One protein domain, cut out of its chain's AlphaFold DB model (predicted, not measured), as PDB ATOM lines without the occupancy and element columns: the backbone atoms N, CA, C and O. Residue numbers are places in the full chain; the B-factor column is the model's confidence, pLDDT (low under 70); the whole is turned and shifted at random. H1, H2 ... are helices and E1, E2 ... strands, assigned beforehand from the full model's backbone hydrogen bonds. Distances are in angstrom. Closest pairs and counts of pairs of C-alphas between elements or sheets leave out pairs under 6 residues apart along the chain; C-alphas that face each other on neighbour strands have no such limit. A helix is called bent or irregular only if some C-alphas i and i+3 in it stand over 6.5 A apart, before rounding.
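What this domain is: This is residues 22 to 109 of the 112 residues of the protein "REPA_OB_2 domain-containing protein" of Setaria italica (UniProt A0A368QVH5). One strongly twisted sheet of five strands folds over where E1 bends, with E3 and E4 in one part and the first half of E1 with E5 in the other, like a loosely formed barrel left open between E4 and E5. H2 and H3 cover parts of one face, H1 only grazes the sheet, and the hairpin E2 and E3 makes one end of the long axis. The printed part has 88 residues, with three named helices and five named strands, which follow one another along the chain as H1, E1, E2, E3, E4, H2, H3 and E5. The sheet is branched, with the antiparallel neighbour pairs E1 and E3, E1 and E5, E2 and E3, and E3 and E4. The class is mixed, helices and strands; the whole is only just compact, close to loose, with a radius of gyration of the C-alphas of 14.0 A, and flat, with spans of 41 by 33 by 17 A.

Where its parts are: H1, residues 22 to 27, begins at C-alpha 22 at (125.917, 189.512, 158.427) and is 10.6 A long; it is only just irregular, with C-alphas 22 and 25 6.6 A apart. E1, residues 35 to 44, is 20.4 A long and bends by 82 degrees at residue 41. E2 is residues 48 to 50. E3, residues 59 to 67, is 25.9 A long. E4, residues 73 to 79, is 19.8 A long. H2 is residues 81 to 85, and H3 is residues 88 to 94. E5, residues 101 to 107, is 15.9 A long and ends at C-alpha 107 at (131.398, 191.205, 145.032).

How they stand to each other: E3 has three neighbours: E1 and E2 lie on one side of it, E4 on the other side. E2, E3 and E4 form a meander, each strand the antiparallel neighbour of the one before, in two hairpins: N 48 and O 61 are 2.8 A apart, N 64 and O 76 2.8 A. E1 pairs with E5 over residues 35 to 40, with N 37 and O 104 at 2.8 A, and with E3 over residues 40 to 44, with N 42 and O 65 at 2.9 A. E4 and E5 are only just apart, 8.5 A at the closest. H2 and H3 are on the same face. H2 has a height over the sheet of 7.2 A, with C-alphas 83 and 62 closest to E3 at 4.8 A. H3, at 9.5 A, is over E1 and runs across the strands, at 83 degrees on the local plane. Every O i to N i+4 pair is within hydrogen-bond range in H2 and H3; in H1 0 of 2 are, and 2 of 3 O i to N i+3 pairs.

The domain as a whole: The C-alphas of Ser 54 and Glu 97, the two farthest apart, are 41.8 A apart. The printed part has no cut and no long link. The mean pLDDT of the printed part is 91.4; residues 53 to 56 are under 70.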
ATOM      1  N   SER A  22     127.297 189.562 157.918       94.06
ATOM      2  CA  SER A  22     125.917 189.512 158.427       94.06
ATOM      3  C   SER A  22     124.935 190.332 157.588       94.06
ATOM      4  O   SER A  22     123.782 189.934 157.400       94.06
ATOM      5  N   ASP A  23     125.404 191.447 157.034       93.12
ATOM      6  CA  ASP A  23     124.561 192.456 156.388       93.12
ATOM      7  C   ASP A  23     124.363 192.152 154.897       93.12
ATOM      8  O   ASP A  23     123.482 192.707 154.236       93.12
ATOM      9  N   LEU A  24     125.150 191.223 154.344       91.31
ATOM     10  CA  LEU A  24     125.078 190.851 152.931       91.31
ATOM     11  C   LEU A  24     123.737 190.210 152.575       91.31
ATOM     12  O   LEU A  24     123.246 190.398 151.465       91.31
ATOM     13  N   SER A  25     123.100 189.516 153.521       87.69
ATOM     14  CA  SER A  25     121.776 188.912 153.323       87.69
ATOM     15  C   SER A  25     120.712 189.922 152.856       87.69
ATOM     16  O   SER A  25     119.828 189.560 152.081       87.69
ATOM     17  N   LEU A  26     120.846 191.199 153.234       85.25
ATOM     18  CA  LEU A  26     119.948 192.289 152.836       85.25
ATOM     19  C   LEU A  26     120.083 192.682 151.355       85.25
ATOM     20  O   LEU A  26     119.194 193.325 150.802       85.25
ATOM     21  N   HIS A  27     121.185 192.296 150.710       85.00
ATOM     22  CA  HIS A  27     121.557 192.715 149.357       85.00
ATOM     23  C   HIS A  27     121.431 191.587 148.324       85.00
ATOM     24  O   HIS A  27     121.774 191.763 147.154       85.00
ATOM     25  N   VAL A  28     120.929 190.420 148.741       85.38
ATOM     26  CA  VAL A  28     120.763 189.242 147.885       85.38
ATOM     27  C   VAL A  28     119.949 189.581 146.635       85.38
ATOM     28  O   VAL A  28     118.818 190.054 146.712       85.38
ATOM     29  N   GLY A  29     120.523 189.298 145.463       76.69
ATOM     30  CA  GLY A  29     119.848 189.470 144.175       76.69
ATOM     31  C   GLY A  29     119.838 190.904 143.638       76.69
ATOM     32  O   GLY A  29     119.469 191.104 142.481       76.69
ATOM     33  N   SER A  30     120.296 191.890 144.415       80.06
ATOM     34  CA  SER A  30     120.499 193.243 143.907       80.06
ATOM     35  C   SER A  30     121.810 193.331 143.130       80.06
ATOM     36  O   SER A  30     122.877 193.020 143.648       80.06
ATOM     37  N   GLN A  31     121.740 193.800 141.883       77.00
ATOM     38  CA  GLN A  31     122.925 194.177 141.099       77.00
ATOM     39  C   GLN A  31     123.287 195.659 141.262       77.00
ATOM     40  O   GLN A  31     124.304 196.103 140.742       77.00
ATOM     41  N   ALA A  32     122.455 196.429 141.973       75.56
ATOM     42  CA  ALA A  32     122.718 197.837 142.251       75.56
ATOM     43  C   ALA A  32     123.753 198.025 143.372       75.56
ATOM     44  O   ALA A  32     124.354 199.091 143.473       75.56
ATOM     45  N   TYR A  33     123.966 196.994 144.197       77.06
ATOM     46  CA  TYR A  33     124.856 197.038 145.353       77.06
ATOM     47  C   TYR A  33     125.872 195.904 145.270       77.06
ATOM     48  O   TYR A  33     125.577 194.757 145.608       77.06
ATOM     49  N   PHE A  34     127.077 196.232 144.811       90.00
ATOM     50  CA  PHE A  34     128.228 195.357 144.985       90.00
ATOM     51  C   PHE A  34     128.819 195.572 146.377       90.00
ATOM     52  O   PHE A  34     128.907 196.707 146.844       90.00
ATOM     53  N   ALA A  35     129.212 194.485 147.032       92.94
ATOM     54  CA  ALA A  35     129.747 194.518 148.383       92.94
ATOM     55  C   ALA A  35     131.267 194.364 148.373       92.94
ATOM     56  O   ALA A  35     131.804 193.449 147.738       92.94
ATOM     57  N   ASP A  36     131.948 195.211 149.138       95.44
ATOM     58  CA  ASP A  36     133.334 194.977 149.520       95.44
ATOM     59  C   ASP A  36     133.333 194.258 150.866       95.44
ATOM     60  O   ASP A  36     132.633 194.669 151.789       95.44
ATOM     61  N   VAL A  37     134.096 193.180 151.003       95.88
ATOM     62  CA  VAL A  37     134.116 192.369 152.226       95.88
ATOM     63  C   VAL A  37     135.545 192.075 152.645       95.88
ATOM     64  O   VAL A  37     136.422 191.866 151.808       95.88
ATOM     65  N   ILE A  38     135.775 192.032 153.954       97.12
ATOM     66  CA  ILE A  38     137.022 191.553 154.545       97.12
ATOM     67  C   ILE A  38     136.722 190.289 155.344       97.12
ATOM     68  O   ILE A  38     135.800 190.268 156.158       97.12
ATOM     69  N   ALA A  39     137.469 189.219 155.089       97.81
ATOM     70  CA  ALA A  39     137.243 187.945 155.761       97.81
ATOM     71  C   ALA A  39     138.505 187.081 155.793       97.81
ATOM     72  O   ALA A  39     139.392 187.207 154.945       97.81
ATOM     73  N   MET A  40     138.553 186.168 156.760       98.12
ATOM     74  CA  MET A  40     139.539 185.095 156.793       98.12
ATOM     75  C   MET A  40     139.189 184.053 155.732       98.12
ATOM     76  O   MET A  40     138.031 183.655 155.607       98.12
ATOM     77  N   ILE A  41     140.188 183.580 154.995       98.00
ATOM     78  CA  ILE A  41     140.050 182.460 154.066       98.00
ATOM     79  C   ILE A  41     140.285 181.176 154.858       98.00
ATOM     80  O   ILE A  41     141.403 180.891 155.275       98.00
ATOM     81  N   VAL A  42     139.222 180.402 155.064       96.62
ATOM     82  CA  VAL A  42     139.251 179.152 155.847       96.62
ATOM     83  C   VAL A  42     139.329 177.900 154.977       96.62
ATOM     84  O   VAL A  42     139.537 176.801 155.481       96.62
ATOM     85  N   GLY A  43     139.182 178.048 153.661       95.19
ATOM     86  CA  GLY A  43     139.339 176.946 152.721       95.19
ATOM     87  C   GLY A  43     139.349 177.415 151.275       95.19
ATOM     88  O   GLY A  43     138.716 178.410 150.923       95.19
ATOM     89  N   VAL A  44     140.055 176.676 150.427       96.38
ATOM     90  CA  VAL A  44     140.116 176.912 148.983       96.38
ATOM     91  C   VAL A  44     139.843 175.588 148.289       96.38
ATOM     92  O   VAL A  44     140.540 174.609 148.538       96.38
ATOM     93  N   PHE A  45     138.821 175.553 147.442       94.50
ATOM     94  CA  PHE A  45     138.480 174.362 146.672       94.50
ATOM     95  C   PHE A  45     139.236 174.342 145.336       94.50
ATOM     96  O   PHE A  45     139.602 175.389 144.784       94.50
ATOM     97  N   ASP A  46     139.442 173.144 144.792       94.25
ATOM     98  CA  ASP A  46     140.000 172.982 143.452       94.25
ATOM     99  C   ASP A  46     139.109 173.625 142.382       94.25
ATOM    100  O   ASP A  46     137.906 173.840 142.577       94.25
ATOM    101  N   VAL A  47     139.714 173.965 141.240       94.88
ATOM    102  CA  VAL A  47     138.953 174.496 140.105       94.88
ATOM    103  C   VAL A  47     138.046 173.395 139.569       94.88
ATOM    104  O   VAL A  47     138.493 172.318 139.185       94.88
ATOM    105  N   THR A  48     136.760 173.703 139.511       93.12
ATOM    106  CA  THR A  48     135.727 172.882 138.879       93.12
ATOM    107  C   THR A  48     135.305 173.537 137.574       93.12
ATOM    108  O   THR A  48     135.326 174.759 137.469       93.12
ATOM    109  N   HIS A  49     134.908 172.746 136.585       88.62
ATOM    110  CA  HIS A  49     134.328 173.263 135.350       88.62
ATOM    111  C   HIS A  49     132.831 172.998 135.384       88.62
ATOM    112  O   HIS A  49     132.407 171.884 135.695       88.62
ATOM    113  N   ILE A  50     132.035 174.036 135.141       85.62
ATOM    114  CA  ILE A  50     130.581 173.919 135.125       85.62
ATOM    115  C   ILE A  50     130.049 174.279 133.757       85.62
ATOM    116  O   ILE A  50     130.352 175.343 133.208       85.62
ATOM    117  N   TRP A  51     129.163 173.417 133.283       78.62
ATOM    118  CA  TRP A  51     128.393 173.669 132.089       78.62
ATOM    119  C   TRP A  51     127.235 174.615 132.415       78.62
ATOM    120  O   TRP A  51     126.290 174.259 133.125       78.62
ATOM    121  N   VAL A  52     127.312 175.847 131.922       71.69
ATOM    122  CA  VAL A  52     126.243 176.838 132.071       71.69
ATOM    123  C   VAL A  52     125.404 176.796 130.801       71.69
ATOM    124  O   VAL A  52     125.924 177.069 129.731       71.69
ATOM    125  N   ARG A  53     124.097 176.501 130.896       63.53
ATOM    126  CA  ARG A  53     123.191 176.346 129.732       63.53
ATOM    127  C   ARG A  53     123.233 177.493 128.707       63.53
ATOM    128  O   ARG A  53     122.868 177.270 127.559       63.53
ATOM    129  N   SER A  54     123.610 178.704 129.119       64.50
ATOM    130  CA  SER A  54     123.730 179.883 128.252       64.50
ATOM    131  C   SER A  54     125.082 180.012 127.542       64.50
ATOM    132  O   SER A  54     125.176 180.775 126.586       64.50
ATOM    133  N   ASN A  55     126.114 179.293 127.995       59.62
ATOM    134  CA  ASN A  55     127.453 179.301 127.414       59.62
ATOM    135  C   ASN A  55     127.726 177.949 126.750       59.62
ATOM    136  O   ASN A  55     127.577 176.892 127.353       59.62
ATOM    137  N   SER A  56     128.207 177.967 125.511       64.56
ATOM    138  CA  SER A  56     128.645 176.759 124.799       64.56
ATOM    139  C   SER A  56     129.989 176.204 125.304       64.56
ATOM    140  O   SER A  56     130.544 175.307 124.676       64.56
ATOM    141  N   ILE A  57     130.539 176.761 126.391       71.00
ATOM    142  CA  ILE A  57     131.886 176.492 126.906       71.00
ATOM    143  C   ILE A  57     131.808 176.231 128.414       71.00
ATOM    144  O   ILE A  57     131.191 176.998 129.159       71.00
ATOM    145  N   ASP A  58     132.470 175.159 128.854       82.50
ATOM    146  CA  ASP A  58     132.669 174.843 130.267       82.50
ATOM    147  C   ASP A  58     133.400 175.989 130.971       82.50
ATOM    148  O   ASP A  58     134.522 176.353 130.620       82.50
ATOM    149  N   THR A  59     132.748 176.579 131.970       88.75
ATOM    150  CA  THR A  59     133.264 177.772 132.645       88.75
ATOM    151  C   THR A  59     133.983 177.361 133.930       88.75
ATOM    152  O   THR A  59     133.368 176.699 134.777       88.75
ATOM    153  N   PRO A  60     135.266 177.728 134.117       93.50
ATOM    154  CA  PRO A  60     135.986 177.390 135.332       93.50
ATOM    155  C   PRO A  60     135.435 178.192 136.513       93.50
ATOM    156  O   PRO A  60     135.135 179.387 136.422       93.50
ATOM    157  N   ARG A  61     135.313 177.503 137.642       94.88
ATOM    158  CA  ARG A  61     134.809 178.003 138.913       94.88
ATOM    159  C   ARG A  61     135.688 177.507 140.043       94.88
ATOM    160  O   ARG A  61     135.914 176.305 140.181       94.88
ATOM    161  N   ARG A  62     136.053 178.421 140.932       96.50
ATOM    162  CA  ARG A  62     136.693 178.117 142.212       96.50
ATOM    163  C   ARG A  62     135.861 178.682 143.351       96.50
ATOM    164  O   ARG A  62     135.281 179.757 143.233       96.50
ATOM    165  N   VAL A  63     135.790 177.947 144.453       97.38
ATOM    166  CA  VAL A  63     135.082 178.377 145.662       97.38
ATOM    167  C   VAL A  63     136.100 178.617 146.764       97.38
ATOM    168  O   VAL A  63     137.001 177.802 146.955       97.38
ATOM    169  N   LEU A  64     135.940 179.719 147.489       98.00
ATOM    170  CA  LEU A  64     136.647 179.994 148.732       98.00
ATOM    171  C   LEU A  64     135.647 179.925 149.890       98.00
ATOM    172  O   LEU A  64     134.526 180.424 149.776       98.00
ATOM    173  N   GLY A  65     136.053 179.314 150.998       97.69
ATOM    174  CA  GLY A  65     135.375 179.437 152.283       97.69
ATOM    175  C   GLY A  65     135.885 180.678 153.002       97.69
ATOM    176  O   GLY A  65     137.090 180.813 153.212       97.69
ATOM    177  N   LEU A  66     134.974 181.574 153.361       97.75
ATOM    178  CA  LEU A  66     135.241 182.794 154.109       97.75
ATOM    179  C   LEU A  66     134.655 182.688 155.513       97.75
ATOM    180  O   LEU A  66     133.588 182.100 155.686       97.75
ATOM    181  N   LYS A  67     135.328 183.297 156.488       97.75
ATOM    182  CA  LYS A  67     134.863 183.408 157.871       97.75
ATOM    183  C   LYS A  67     135.190 184.780 158.443       97.75
ATOM    184  O   LYS A  67     136.304 185.270 158.256       97.75
ATOM    185  N   ASP A  68     134.244 185.395 159.139       95.88
ATOM    186  CA  ASP A  68     134.498 186.633 159.879       95.88
ATOM    187  C   ASP A  68     134.866 186.374 161.353       95.88
ATOM    188  O   ASP A  68     134.947 185.233 161.816       95.88
ATOM    189  N   LEU A  69     135.102 187.451 162.107       94.69
ATOM    190  CA  LEU A  69     135.441 187.376 163.532       94.69
ATOM    191  C   LEU A  69     134.279 186.897 164.417       94.69
ATOM    192  O   LEU A  69     134.527 186.420 165.521       94.69
ATOM    193  N   SER A  70     133.029 187.003 163.951       94.88
ATOM    194  CA  SER A  70     131.861 186.450 164.654       94.88
ATOM    195  C   SER A  70     131.741 184.933 164.474       94.88
ATOM    196  O   SER A  70     130.987 184.272 165.186       94.88
ATOM    197  N   GLY A  71     132.510 184.377 163.536       95.62
ATOM    198  CA  GLY A  71     132.464 182.980 163.148       95.62
ATOM    199  C   GLY A  71     131.438 182.679 162.057       95.62
ATOM    200  O   GLY A  71     131.277 181.507 161.718       95.62
ATOM    201  N   LEU A  72     130.781 183.698 161.495       96.44
ATOM    202  CA  LEU A  72     129.870 183.546 160.367       96.44
ATOM    203  C   LEU A  72     130.660 183.124 159.127       96.44
ATOM    204  O   LEU A  72     131.666 183.744 158.776       96.44
ATOM    205  N   GLU A  73     130.186 182.073 158.460       95.88
ATOM    206  CA  GLU A  73     130.830 181.511 157.276       95.88
ATOM    207  C   GLU A  73     130.047 181.836 156.002       95.88
ATOM    208  O   GLU A  73     128.818 181.793 155.967       95.88
ATOM    209  N   MET A  74     130.775 182.136 154.928       95.19
ATOM    210  CA  MET A  74     130.210 182.417 153.611       95.19
ATOM    211  C   MET A  74     131.082 181.814 152.512       95.19
ATOM    212  O   MET A  74     132.285 181.632 152.676       95.19
ATOM    213  N   LYS A  75     130.485 181.503 151.360       96.44
ATOM    214  CA  LYS A  75     131.227 181.063 150.176       96.44
ATOM    215  C   LYS A  75     131.435 182.234 149.226       96.44
ATOM    216  O   LYS A  75     130.462 182.857 148.811       96.44
ATOM    217  N   LEU A  76     132.677 182.464 148.814       96.75
ATOM    218  CA  LEU A  76     132.989 183.321 147.674       96.75
ATOM    219  C   LEU A  76     133.227 182.454 146.442       96.75
ATOM    220  O   LEU A  76     133.938 181.452 146.508       96.75
ATOM    221  N   VAL A  77     132.641 182.836 145.310       96.25
ATOM    222  CA  VAL A  77     132.788 182.104 144.050       96.25
ATOM    223  C   VAL A  77     133.570 182.952 143.057       96.25
ATOM    224  O   VAL A  77     133.132 184.035 142.677       96.25
ATOM    225  N   LEU A  78     134.717 182.436 142.626       96.56
ATOM    226  CA  LEU A  78     135.538 183.001 141.566       96.56
ATOM    227  C   LEU A  78     135.204 182.300 140.250       96.56
ATOM    228  O   LEU A  78     135.082 181.074 140.212       96.56
ATOM    229  N   TRP A  79     135.086 183.080 139.183       93.94
ATOM    230  CA  TRP A  79     134.734 182.609 137.846       93.94
ATOM    231  C   TRP A  79     135.843 182.918 136.846       93.94
ATOM    232  O   TRP A  79     136.606 183.869 137.036       93.94
ATOM    233  N   GLU A  80     135.903 182.129 135.774       93.12
ATOM    234  CA  GLU A  80     136.773 182.370 134.619       93.12
ATOM    235  C   GLU A  80     138.240 182.572 135.038       93.12
ATOM    236  O   GLU A  80     138.788 181.784 135.814       93.12
ATOM    237  N   ASN A  81     138.879 183.645 134.566       94.56
ATOM    238  CA  ASN A  81     140.273 183.959 134.868       94.56
ATOM    239  C   ASN A  81     140.521 184.068 136.373       94.56
ATOM    240  O   ASN A  81     141.534 183.573 136.854       94.56
ATOM    241  N   ARG A  82     139.567 184.599 137.154       95.19
ATOM    242  CA  ARG A  82     139.717 184.691 138.615       95.19
ATOM    243  C   ARG A  82     139.785 183.321 139.277       95.19
ATOM    244  O   ARG A  82     140.470 183.180 140.284       95.19
ATOM    245  N   ALA A  83     139.101 182.313 138.734       95.75
ATOM    246  CA  ALA A  83     139.193 180.956 139.256       95.75
ATOM    247  C   ALA A  83     140.595 180.367 139.044       95.75
ATOM    248  O   ALA A  83     141.143 179.759 139.965       95.75
ATOM    249  N   ASN A  84     141.171 180.585 137.859       94.75
ATOM    250  CA  ASN A  84     142.456 180.016 137.447       94.75
ATOM    251  C   ASN A  84     143.666 180.764 138.025       94.75
ATOM    252  O   ASN A  84     144.615 180.129 138.472       94.75
ATOM    253  N   GLU A  85     143.625 182.097 138.045       96.06
ATOM    254  CA  GLU A  85     144.717 182.965 138.511       96.06
ATOM    255  C   GLU A  85     144.870 182.973 140.035       96.06
ATOM    256  O   GLU A  85     145.916 183.360 140.550       96.06
ATOM    257  N   PHE A  86     143.833 182.568 140.776       96.56
ATOM    258  CA  PHE A  86     143.903 182.526 142.231       96.56
ATOM    259  C   PHE A  86     144.931 181.485 142.696       96.56
ATOM    260  O   PHE A  86     144.785 180.287 142.433       96.56
ATOM    261  N   ASP A  87     145.953 181.929 143.426       96.25
ATOM    262  CA  ASP A  87     147.035 181.063 143.896       96.25
ATOM    263  C   ASP A  87     146.617 180.246 145.129       96.25
ATOM    264  O   ASP A  87     146.998 180.508 146.270       96.25
ATOM    265  N   ALA A  88     145.804 179.215 144.890       96.00
ATOM    266  CA  ALA A  88     145.340 178.301 145.929       96.00
ATOM    267  C   ALA A  88     146.496 177.623 146.680       96.00
ATOM    268  O   ALA A  88     146.366 177.330 147.869       96.00
ATOM    269  N   LYS A  89     147.630 177.391 146.006       96.00
ATOM    270  CA  LYS A  89     148.792 176.732 146.601       96.00
ATOM    271  C   LYS A  89     149.477 177.648 147.608       96.00
ATOM    272  O   LYS A  89     149.754 177.201 148.719       96.00
ATOM    273  N   ALA A  90     149.715 178.911 147.256       95.75
ATOM    274  CA  ALA A  90     150.279 179.882 148.190       95.75
ATOM    275  C   ALA A  90     149.374 180.073 149.412       95.75
ATOM    276  O   ALA A  90     149.857 180.036 150.540       95.75
ATOM    277  N   ILE A  91     148.060 180.194 149.199       96.31
ATOM    278  CA  ILE A  91     147.091 180.343 150.293       96.31
ATOM    279  C   ILE A  91     147.080 179.107 151.196       96.31
ATOM    280  O   ILE A  91     147.063 179.250 152.414       96.31
ATOM    281  N   HIS A  92     147.138 177.901 150.626       95.19
ATOM    282  CA  HIS A  92     147.201 176.667 151.407       95.19
ATOM    283  C   HIS A  92     148.474 176.576 152.257       95.19
ATOM    284  O   HIS A  92     148.383 176.212 153.428       95.19
ATOM    285  N   LEU A  93     149.634 176.923 151.683       96.38
ATOM    286  CA  LEU A  93     150.921 176.921 152.384       96.38
ATOM    287  C   LEU A  93     150.943 177.949 153.521       96.38
ATOM    288  O   LEU A  93     151.282 177.596 154.646       96.38
ATOM    289  N   LEU A  94     150.527 179.193 153.253       96.44
ATOM    290  CA  LEU A  94     150.429 180.242 154.274       96.44
ATOM    291  C   LEU A  94     149.422 179.869 155.368       96.44
ATOM    292  O   LEU A  94     149.689 180.079 156.547       96.44
ATOM    293  N   GLY A  95     148.300 179.263 154.979       94.75
ATOM    294  CA  GLY A  95     147.233 178.831 155.880       94.75
ATOM    295  C   GLY A  95     147.612 177.706 156.846       94.75
ATOM    296  O   GLY A  95     146.843 177.438 157.765       94.75
ATOM    297  N   GLN A  96     148.764 177.043 156.670       94.62
ATOM    298  CA  GLN A  96     149.252 176.053 157.642       94.62
ATOM    299  C   GLN A  96     149.802 176.701 158.918       94.62
ATOM    300  O   GLN A  96     149.833 176.057 159.965       94.62
ATOM    301  N   GLU A  97     150.244 177.954 158.834       96.00
ATOM    302  CA  GLU A  97     150.940 178.644 159.925       96.00
ATOM    303  C   GLU A  97     150.253 179.959 160.315       96.00
ATOM    304  O   GLU A  97     150.276 180.353 161.481       96.00
ATOM    305  N   TYR A  98     149.585 180.616 159.364       96.25
ATOM    306  CA  TYR A  98     149.006 181.942 159.539       96.25
ATOM    307  C   TYR A  98     147.528 181.983 159.168       96.25
ATOM    308  O   TYR A  98     147.048 181.277 158.282       96.25
ATOM    309  N   VAL A  99     146.805 182.909 159.797       95.06
ATOM    310  CA  VAL A  99     145.476 183.299 159.328       95.06
ATOM    311  C   VAL A  99     145.637 184.129 158.060       95.06
ATOM    312  O   VAL A  99     146.260 185.191 158.075       95.06
ATOM    313  N   VAL A 100     145.043 183.665 156.963       97.50
ATOM    314  CA  VAL A 100     145.043 184.396 155.696       97.50
ATOM    315  C   VAL A 100     143.785 185.253 155.613       97.50
ATOM    316  O   VAL A 100     142.674 184.728 155.610       97.50
ATOM    317  N   VAL A 101     143.949 186.573 155.539       96.88
ATOM    318  CA  VAL A 101     142.844 187.538 155.410       96.88
ATOM    319  C   VAL A 101     142.839 188.123 154.003       96.88
ATOM    320  O   VAL A 101     143.882 188.523 153.491       96.88
ATOM    321  N   GLY A 102     141.662 188.182 153.382       95.94
ATOM    322  CA  GLY A 102     141.455 188.797 152.073       95.94
ATOM    323  C   GLY A 102     140.471 189.960 152.137       95.94
ATOM    324  O   GLY A 102     139.495 189.908 152.887       95.94
ATOM    325  N   ILE A 103     140.718 190.986 151.317       96.50
ATOM    326  CA  ILE A 103     139.733 192.016 150.970       96.50
ATOM    327  C   ILE A 103     139.220 191.687 149.569       96.50
ATOM    328  O   ILE A 103     139.999 191.613 148.617       96.50
ATOM    329  N   PHE A 104     137.915 191.484 149.446       95.75
ATOM    330  CA  PHE A 104     137.250 191.146 148.195       95.75
ATOM    331  C   PHE A 104     136.322 192.290 147.819       95.75
ATOM    332  O   PHE A 104     135.394 192.604 148.555       95.75
ATOM    333  N   VAL A 105     136.604 192.926 146.689       94.56
ATOM    334  CA  VAL A 105     136.003 194.203 146.286       94.56
ATOM    335  C   VAL A 105     135.008 193.964 145.159       94.56
ATOM    336  O   VAL A 105     135.274 193.157 144.265       94.56
ATOM    337  N   GLY A 106     133.882 194.671 145.180       93.00
ATOM    338  CA  GLY A 106     132.895 194.629 144.107       93.00
ATOM    339  C   GLY A 106     132.204 193.269 143.958       93.00
ATOM    340  O   GLY A 106     131.907 192.838 142.844       93.00
ATOM    341  N   THR A 107     131.983 192.551 145.061       93.38
ATOM    342  CA  THR A 107     131.398 191.205 145.032       93.38
ATOM    343  C   THR A 107     129.878 191.252 144.872       93.38
ATOM    344  O   THR A 107     129.194 192.100 145.442       93.38
ATOM    345  N   LEU A 108     129.335 190.331 144.072       93.69
ATOM    346  CA  LEU A 108     127.893 190.187 143.883       93.69
ATOM    347  C   LEU A 108     127.321 189.213 144.915       93.69
ATOM    348  O   LEU A 108     127.748 188.058 144.977       93.69
ATOM    349  N   VAL A 109     126.309 189.649 145.664       92.75
ATOM    350  CA  VAL A 109     125.657 188.809 146.673       92.75
ATOM    351  C   VAL A 109     124.520 187.992 146.054       92.75
ATOM    352  O   VAL A 109     123.596 188.528 145.437       92.75
TER     353      VAL A 109